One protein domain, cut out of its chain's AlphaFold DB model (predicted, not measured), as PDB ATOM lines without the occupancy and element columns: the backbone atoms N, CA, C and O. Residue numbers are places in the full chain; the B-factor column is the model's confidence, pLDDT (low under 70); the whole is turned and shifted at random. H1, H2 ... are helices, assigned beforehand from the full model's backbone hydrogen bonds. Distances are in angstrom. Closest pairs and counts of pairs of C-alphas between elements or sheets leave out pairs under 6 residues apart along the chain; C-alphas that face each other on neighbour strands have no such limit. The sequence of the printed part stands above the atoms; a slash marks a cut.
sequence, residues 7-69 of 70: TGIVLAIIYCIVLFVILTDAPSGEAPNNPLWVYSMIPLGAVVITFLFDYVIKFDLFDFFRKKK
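AT A GLANCE: This is residues 7 to 69 of the 70 residues of an uncharacterized protein of Paenibacillus alvei (UniProt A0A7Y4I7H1). Two long helices, H1 and H3, run side by side in opposite ways, joined at one end by a loop, residues 25 to 35, and the short H2. At the other end lies H4, and residues 64 to 69 stick out. The printed part has 63 residues, with four named helices in the order H1, H2, H3, H4 and no named strand: all helix. It is only just loose, close to extended, with a radius of gyration of the C-alphas of 15.9 A and spans of 50 by 23 by 10 A.

IN THESE COORDINATES: H1, residues 7 to 24, begins at C-alpha (78.485, -43.414, 14.544) and is 25.9 A long. H3, residues 41 to 56, is 20.4 A long. H2 is residues 36 to 39. H4, residues 61 to 67, ends at C-alpha (72.078, -56.300, 9.708).

HOW THE PARTS SIT: H1 touches H3 at a shallow tilt of 19 degrees, opposite ways; their closest C-alphas, Gly 8 and Phe 53, are 6.0 A apart. H1 and H4 are close but not clearly touching, the closest C-alphas, Thr 7 and Phe 62, at 6.7 A. H2 and H4 are apart. Every O i to N i+4 pair is within hydrogen-bond range in H1 and H4, and 11 of 12 in H3; H2 is too short for one.

THE WHOLE: The C-alphas of Gly 29 and Lys 67, the two farthest apart, are 50.3 A apart. The printed part has no cut; H1 to H2 is a long link. Residues 55 to 69 have pLDDT under 70.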
ATOM      1  N   THR A   7      77.692 -43.965  15.646       75.56
ATOM      2  CA  THR A   7      78.485 -43.414  14.544       75.56
ATOM      3  C   THR A   7      78.881 -41.954  14.797       75.56
ATOM      4  O   THR A   7      80.041 -41.586  14.615       75.56
ATOM      5  N   GLY A   8      77.952 -41.132  15.299       76.25
ATOM      6  CA  GLY A   8      78.244 -39.743  15.668       76.25
ATOM      7  C   GLY A   8      79.242 -39.626  16.818       76.25
ATOM      8  O   GLY A   8      80.137 -38.785  16.783       76.25
ATOM      9  N   ILE A   9      79.125 -40.508  17.814       79.69
ATOM     10  CA  ILE A   9      80.049 -40.556  18.954       79.69
ATOM     11  C   ILE A   9      81.460 -40.922  18.479       79.69
ATOM     12  O   ILE A   9      82.426 -40.272  18.872       79.69
ATOM     13  N   VAL A  10      81.587 -41.920  17.599       81.62
ATOM     14  CA  VAL A  10      82.882 -42.342  17.044       81.62
ATOM     15  C   VAL A  10      83.532 -41.213  16.239       81.62
ATOM     16  O   VAL A  10      84.707 -40.921  16.453       81.62
ATOM     17  N   LEU A  11      82.779 -40.528  15.372       82.94
ATOM     18  CA  LEU A  11      83.288 -39.381  14.608       82.94
ATOM     19  C   LEU A  11      83.736 -38.226  15.510       82.94
ATOM     20  O   LEU A  11      84.800 -37.656  15.279       82.94
ATOM     21  N   ALA A  12      82.966 -37.912  16.556       85.50
ATOM     22  CA  ALA A  12      83.337 -36.890  17.532       85.50
ATOM     23  C   ALA A  12      84.648 -37.236  18.255       85.50
ATOM     24  O   ALA A  12      85.512 -36.375  18.406       85.50
ATOM     25  N   ILE A  13      84.832 -38.500  18.650       87.44
ATOM     26  CA  ILE A  13      86.068 -38.964  19.296       87.44
ATOM     27  C   ILE A  13      87.260 -38.851  18.341       87.44
ATOM     28  O   ILE A  13      88.290 -38.300  18.729       87.44
ATOM     29  N   ILE A  14      87.123 -39.321  17.096       88.69
ATOM     30  CA  ILE A  14      88.184 -39.217  16.081       88.69
ATOM     31  C   ILE A  14      88.568 -37.752  15.868       88.69
ATOM     32  O   ILE A  14      89.752 -37.418  15.871       88.69
ATOM     33  N   TYR A  15      87.577 -36.868  15.743       89.25
ATOM     34  CA  TYR A  15      87.813 -35.441  15.575       89.25
ATOM     35  C   TYR A  15      88.575 -34.826  16.753       89.25
ATOM     36  O   TYR A  15      89.566 -34.132  16.538       89.25
ATOM     37  N   CYS A  16      88.167 -35.118  17.992       89.06
ATOM     38  CA  CYS A  16      88.865 -34.634  19.182       89.06
ATOM     39  C   CYS A  16      90.328 -35.100  19.223       89.06
ATOM     40  O   CYS A  16      91.198 -34.311  19.578       89.06
ATOM     41  N   ILE A  17      90.608 -36.351  18.837       90.69
ATOM     42  CA  ILE A  17      91.976 -36.891  18.797       90.69
ATOM     43  C   ILE A  17      92.814 -36.168  17.740       90.69
ATOM     44  O   ILE A  17      93.922 -35.729  18.036       90.69
ATOM     45  N   VAL A  18      92.290 -36.006  16.523       89.12
ATOM     46  CA  VAL A  18      93.002 -35.310  15.438       89.12
ATOM     47  C   VAL A  18      93.279 -33.856  15.815       89.12
ATOM     48  O   VAL A  18      94.399 -33.377  15.652       89.12
ATOM     49  N   LEU A  19      92.280 -33.164  16.361       88.38
ATOM     50  CA  LEU A  19      92.421 -31.775  16.780       88.38
ATOM     51  C   LEU A  19      93.427 -31.626  17.925       88.38
ATOM     52  O   LEU A  19      94.213 -30.683  17.921       88.38
ATOM     53  N   PHE A  20      93.431 -32.563  18.876       87.69
ATOM     54  CA  PHE A  20      94.428 -32.604  19.940       87.69
ATOM     55  C   PHE A  20      95.837 -32.716  19.363       87.69
ATOM     56  O   PHE A  20      96.671 -31.882  19.692       87.69
ATOM     57  N   VAL A  21      96.073 -33.659  18.444       88.69
ATOM     58  CA  VAL A  21      97.381 -33.820  17.791       88.69
ATOM     59  C   VAL A  21      97.820 -32.516  17.125       88.69
ATOM     60  O   VAL A  21      98.914 -32.053  17.421       88.69
ATOM     61  N   ILE A  22      96.955 -31.879  16.326       85.94
ATOM     62  CA  ILE A  22      97.257 -30.599  15.654       85.94
ATOM     63  C   ILE A  22      97.605 -29.500  16.667       85.94
ATOM     64  O   ILE A  22      98.548 -28.740  16.467       85.94
ATOM     65  N   LEU A  23      96.849 -29.403  17.761       86.06
ATOM     66  CA  LEU A  23      97.062 -28.363  18.765       86.06
ATOM     67  C   LEU A  23      98.299 -28.605  19.633       86.06
ATOM     68  O   LEU A  23      98.838 -27.642  20.174       86.06
ATOM     69  N   THR A  24      98.719 -29.859  19.793       85.44
ATOM     70  CA  THR A  24      99.895 -30.236  20.590       85.44
ATOM     71  C   THR A  24     101.169 -30.395  19.776       85.44
ATOM     72  O   THR A  24     102.236 -30.515  20.373       85.44
ATOM     73  N   ASP A  25     101.066 -30.416  18.447       84.75
ATOM     74  CA  ASP A  25     102.219 -30.546  17.566       84.75
ATOM     75  C   ASP A  25     103.116 -29.313  17.716       84.75
ATOM     76  O   ASP A  25     102.710 -28.178  17.449       84.75
ATOM     77  N   ALA A  26     104.316 -29.536  18.244       83.06
ATOM     78  CA  ALA A  26     105.279 -28.495  18.559       83.06
ATOM     79  C   ALA A  26     106.706 -29.065  18.550       83.06
ATOM     80  O   ALA A  26     106.905 -30.240  18.887       83.06
ATOM     81  N   PRO A  27     107.720 -28.248  18.209       81.69
ATOM     82  CA  PRO A  27     109.120 -28.633  18.338       81.69
ATOM     83  C   PRO A  27     109.468 -29.049  19.772       81.69
ATOM     84  O   PRO A  27     108.937 -28.521  20.750       81.69
ATOM     85  N   SER A  28     110.395 -29.996  19.911       79.94
ATOM     86  CA  SER A  28     110.802 -30.511  21.219       79.94
ATOM     87  C   SER A  28     111.367 -29.399  22.108       79.94
ATOM     88  O   SER A  28     112.394 -28.808  21.791       79.94
ATOM     89  N   GLY A  29     110.712 -29.155  23.246       79.44
ATOM     90  CA  GLY A  29     111.115 -28.136  24.220       79.44
ATOM     91  C   GLY A  29     110.399 -26.790  24.079       79.44
ATOM     92  O   GLY A  29     110.576 -25.936  24.945       79.44
ATOM     93  N   GLU A  30     109.559 -26.611  23.057       79.56
ATOM     94  CA  GLU A  30     108.740 -25.411  22.873       79.56
ATOM     95  C   GLU A  30     107.263 -25.689  23.177       79.56
ATOM     96  O   GLU A  30     106.756 -26.795  22.988       79.56
ATOM     97  N   ALA A  31     106.555 -24.673  23.677       80.00
ATOM     98  CA  ALA A  31     105.109 -24.757  23.834       80.00
ATOM     99  C   ALA A  31     104.433 -24.668  22.453       80.00
ATOM    100  O   ALA A  31     104.894 -23.891  21.613       80.00
ATOM    101  N   PRO A  32     103.321 -25.387  22.218       78.94
ATOM    102  CA  PRO A  32     102.584 -25.264  20.968       78.94
ATOM    103  C   PRO A  32     102.146 -23.817  20.724       78.94
ATOM    104  O   PRO A  32     101.367 -23.253  21.495       78.94
ATOM    105  N   ASN A  33     102.652 -23.216  19.646       82.12
ATOM    106  CA  ASN A  33     102.338 -21.848  19.235       82.12
ATOM    107  C   ASN A  33     101.571 -21.868  17.912       82.12
ATOM    108  O   ASN A  33     102.085 -21.517  16.849       82.12
ATOM    109  N   ASN A  34     100.332 -22.345  17.984       84.12
ATOM    110  CA  ASN A  34      99.455 -22.403  16.829       84.12
ATOM    111  C   ASN A  34      98.833 -21.024  16.550       84.12
ATOM    112  O   ASN A  34      98.406 -20.335  17.481       84.12
ATOM    113  N   PRO A  35      98.728 -20.603  15.278       86.19
ATOM    114  CA  PRO A  35      98.079 -19.345  14.936       86.19
ATOM    115  C   PRO A  35      96.599 -19.350  15.351       86.19
ATOM    116  O   PRO A  35      95.920 -20.373  15.289       86.19
ATOM    117  N   LEU A  36      96.077 -18.181  15.749       84.50
ATOM    118  CA  LEU A  36      94.764 -18.044  16.406       84.50
ATOM    119  C   LEU A  36      93.585 -18.659  15.628       84.50
ATOM    120  O   LEU A  36      92.614 -19.111  16.233       84.50
ATOM    121  N   TRP A  37      93.672 -18.719  14.299       84.06
ATOM    122  CA  TRP A  37      92.637 -19.315  13.451       84.06
ATOM    123  C   TRP A  37      92.516 -20.840  13.623       84.06
ATOM    124  O   TRP A  37      91.442 -21.394  13.403       84.06
ATOM    125  N   VAL A  38      93.574 -21.529  14.066       86.00
ATOM    126  CA  VAL A  38      93.548 -22.983  14.313       86.00
ATOM    127  C   VAL A  38      92.597 -23.306  15.464       86.00
ATOM    128  O   VAL A  38      91.850 -24.279  15.406       86.00
ATOM    129  N   TYR A  39      92.503 -22.436  16.473       84.62
ATOM    130  CA  TYR A  39      91.525 -22.593  17.553       84.62
ATOM    131  C   TYR A  39      90.083 -22.415  17.069       84.62
ATOM    132  O   TYR A  39      89.162 -22.979  17.657       84.62
ATOM    133  N   SER A  40      89.865 -21.701  15.958       88.25
ATOM    134  CA  SER A  40      88.549 -21.614  15.317       88.25
ATOM    135  C   SER A  40      88.090 -22.960  14.755       88.25
ATOM    136  O   SER A  40      86.889 -23.157  14.584       88.25
ATOM    137  N   MET A  41      89.003 -23.913  14.527       86.31
ATOM    138  CA  MET A  41      88.632 -25.269  14.130       86.31
ATOM    139  C   MET A  41      87.808 -25.955  15.221       86.31
ATOM    140  O   MET A  41      86.876 -26.667  14.873       86.31
ATOM    141  N   ILE A  42      88.042 -25.675  16.513       85.19
ATOM    142  CA  ILE A  42      87.305 -26.279  17.643       85.19
ATOM    143  C   ILE A  42      85.777 -26.205  17.439       85.19
ATOM    144  O   ILE A  42      85.153 -27.266  17.329       85.19
ATOM    145  N   PRO A  43      85.151 -25.012  17.336       88.94
ATOM    146  CA  PRO A  43      83.715 -24.917  17.083       88.94
ATOM    147  C   PRO A  43      83.332 -25.362  15.666       88.94
ATOM    148  O   PRO A  43      82.253 -25.917  15.471       88.94
ATOM    149  N   LEU A  44      84.201 -25.154  14.675       88.31
ATOM    150  CA  LEU A  44      83.901 -25.444  13.272       88.31
ATOM    151  C   LEU A  44      83.743 -26.949  13.030       88.31
ATOM    152  O   LEU A  44      82.780 -27.377  12.397       88.31
ATOM    153  N   GLY A  45      84.616 -27.771  13.608       84.12
ATOM    154  CA  GLY A  45      84.481 -29.221  13.533       84.12
ATOM    155  C   GLY A  45      83.279 -29.753  14.306       84.12
ATOM    156  O   GLY A  45      82.647 -30.696  13.839       84.12
ATOM    157  N   ALA A  46      82.878 -29.112  15.410       83.75
ATOM    158  CA  ALA A  46      81.625 -29.458  16.082       83.75
ATOM    159  C   ALA A  46      80.417 -29.242  15.151       83.75
ATOM    160  O   ALA A  46      79.593 -30.144  15.004       83.75
ATOM    161  N   VAL A  47      80.359 -28.104  14.447       87.56
ATOM    162  CA  VAL A  47      79.308 -27.821  13.453       87.56
ATOM    163  C   VAL A  47      79.335 -28.834  12.308       87.56
ATOM    164  O   VAL A  47      78.284 -29.337  11.920       87.56
ATOM    165  N   VAL A  48      80.520 -29.176  11.792       84.94
ATOM    166  CA  VAL A  48      80.667 -30.170  10.716       84.94
ATOM    167  C   VAL A  48      80.193 -31.551  11.165       84.94
ATOM    168  O   VAL A  48      79.471 -32.209  10.420       84.94
ATOM    169  N   ILE A  49      80.538 -31.994  12.376       82.88
ATOM    170  CA  ILE A  49      80.100 -33.293  12.907       82.88
ATOM    171  C   ILE A  49      78.588 -33.312  13.111       82.88
ATOM    172  O   ILE A  49      77.941 -34.278  12.709       82.88
ATOM    173  N   THR A  50      78.010 -32.254  13.686       80.94
ATOM    174  CA  THR A  50      76.554 -32.135  13.840       80.94
ATOM    175  C   THR A  50      75.854 -32.118  12.486       80.94
ATOM    176  O   THR A  50      74.862 -32.815  12.304       80.94
ATOM    177  N   PHE A  51      76.396 -31.404  11.499       82.44
ATOM    178  CA  PHE A  51      75.848 -31.388  10.147       82.44
ATOM    179  C   PHE A  51      75.930 -32.765   9.478       82.44
ATOM    180  O   PHE A  51      74.942 -33.235   8.920       82.44
ATOM    181  N   LEU A  52      77.078 -33.445   9.558       76.75
ATOM    182  CA  LEU A  52      77.241 -34.805   9.040       76.75
ATOM    183  C   LEU A  52      76.255 -35.766   9.705       76.75
ATOM    184  O   LEU A  52      75.642 -36.588   9.026       76.75
ATOM    185  N   PHE A  53      76.061 -35.631  11.012       72.19
ATOM    186  CA  PHE A  53      75.091 -36.412  11.759       72.19
ATOM    187  C   PHE A  53      73.653 -36.170  11.282       72.19
ATOM    188  O   PHE A  53      72.953 -37.128  10.967       72.19
ATOM    189  N   ASP A  54      73.231 -34.910  11.185       71.50
ATOM    190  CA  ASP A  54      71.847 -34.547  10.861       71.50
ATOM    191  C   ASP A  54      71.496 -34.763   9.378       71.50
ATOM    192  O   ASP A  54      70.371 -35.156   9.053       71.50
ATOM    193  N   TYR A  55      72.442 -34.515   8.464       65.19
ATOM    194  CA  TYR A  55      72.181 -34.518   7.019       65.19
ATOM    195  C   TYR A  55      72.671 -35.770   6.296       65.19
ATOM    196  O   TYR A  55      71.988 -36.241   5.385       65.19
ATOM    197  N   VAL A  56      73.836 -36.308   6.667       63.62
ATOM    198  CA  VAL A  56      74.450 -37.442   5.954       63.62
ATOM    199  C   VAL A  56      74.090 -38.767   6.623       63.62
ATOM    200  O   VAL A  56      73.777 -39.744   5.945       63.62
ATOM    201  N   ILE A  57      74.055 -38.803   7.956       61.16
ATOM    202  CA  ILE A  57      73.833 -40.025   8.736       61.16
ATOM    203  C   ILE A  57      72.363 -40.103   9.179       61.16
ATOM    204  O   ILE A  57      72.032 -40.084  10.359       61.16
ATOM    205  N   LYS A  58      71.447 -40.239   8.211       58.28
ATOM    206  CA  LYS A  58      70.061 -40.679   8.495       58.28
ATOM    207  C   LYS A  58      69.955 -42.187   8.743       58.28
ATOM    208  O   LYS A  58      69.001 -42.643   9.365       58.28
ATOM    209  N   PHE A  59      70.929 -42.951   8.254       53.38
ATOM    210  CA  PHE A  59      71.104 -44.374   8.517       53.38
ATOM    211  C   PHE A  59      72.278 -44.529   9.475       53.38
ATOM    212  O   PHE A  59      73.395 -44.151   9.127       53.38
ATOM    213  N   ASP A  60      72.044 -45.084  10.664       59.00
ATOM    214  CA  ASP A  60      73.141 -45.492  11.537       59.00
ATOM    215  C   ASP A  60      73.905 -46.596  10.790       59.00
ATOM    216  O   ASP A  60      73.420 -47.715  10.613       59.00
ATOM    217  N   LEU A  61      75.064 -46.241  10.233       57.53
ATOM    218  CA  LEU A  61      75.894 -47.114   9.396       57.53
ATOM    219  C   LEU A  61      76.253 -48.398  10.165       57.53
ATOM    220  O   LEU A  61      76.397 -49.473   9.582       57.53
ATOM    221  N   PHE A  62      76.285 -48.296  11.495       58.12
ATOM    222  CA  PHE A  62      76.401 -49.411  12.418       58.12
ATOM    223  C   PHE A  62      75.226 -50.397  12.337       58.12
ATOM    224  O   PHE A  62      75.458 -51.601  12.341       58.12
ATOM    225  N   ASP A  63      73.982 -49.932  12.203       58.91
ATOM    226  CA  ASP A  63      72.808 -50.806  12.069       58.91
ATOM    227  C   ASP A  63      72.773 -51.492  10.692       58.91
ATOM    228  O   ASP A  63      72.351 -52.644  10.584       58.91
ATOM    229  N   PHE A  64      73.303 -50.840   9.648       58.41
ATOM    230  CA  PHE A  64      73.527 -51.471   8.341       58.41
ATOM    231  C   PHE A  64      74.592 -52.577   8.413       58.41
ATOM    232  O   PHE A  64      74.370 -53.675   7.905       58.41
ATOM    233  N   PHE A  65      75.722 -52.336   9.088       58.44
ATOM    234  CA  PHE A  65      76.739 -53.371   9.320       58.44
ATOM    235  C   PHE A  65      76.247 -54.494  10.243       58.44
ATOM    236  O   PHE A  65      76.587 -55.653  10.011       58.44
ATOM    237  N   ARG A  66      75.427 -54.178  11.253       58.75
ATOM    238  CA  ARG A  66      74.828 -55.159  12.167       58.75
ATOM    239  C   ARG A  66      73.853 -56.078  11.432       58.75
ATOM    240  O   ARG A  66      73.981 -57.289  11.558       58.75
ATOM    241  N   LYS A  67      72.974 -55.523  10.586       58.16
ATOM    242  CA  LYS A  67      72.078 -56.300   9.708       58.16
ATOM    243  C   LYS A  67      72.797 -57.155   8.671       58.16
ATOM    244  O   LYS A  67      72.212 -58.103   8.178       58.16
ATOM    245  N   LYS A  68      74.032 -56.811   8.302       55.78
ATOM    246  CA  LYS A  68      74.835 -57.599   7.355       55.78
ATOM    247  C   LYS A  68      75.529 -58.802   8.007       55.78
ATOM    248  O   LYS A  68      76.184 -59.565   7.302       55.78
ATOM    249  N   LYS A  69      75.479 -58.897   9.341       52.69
ATOM    250  CA  LYS A  69      76.147 -59.928  10.144       52.69
ATOM    251  C   LYS A  69      75.171 -60.978  10.703       52.69
ATOM    252  O   LYS A  69      75.649 -61.992  11.202       52.69
TER     253      LYS A  69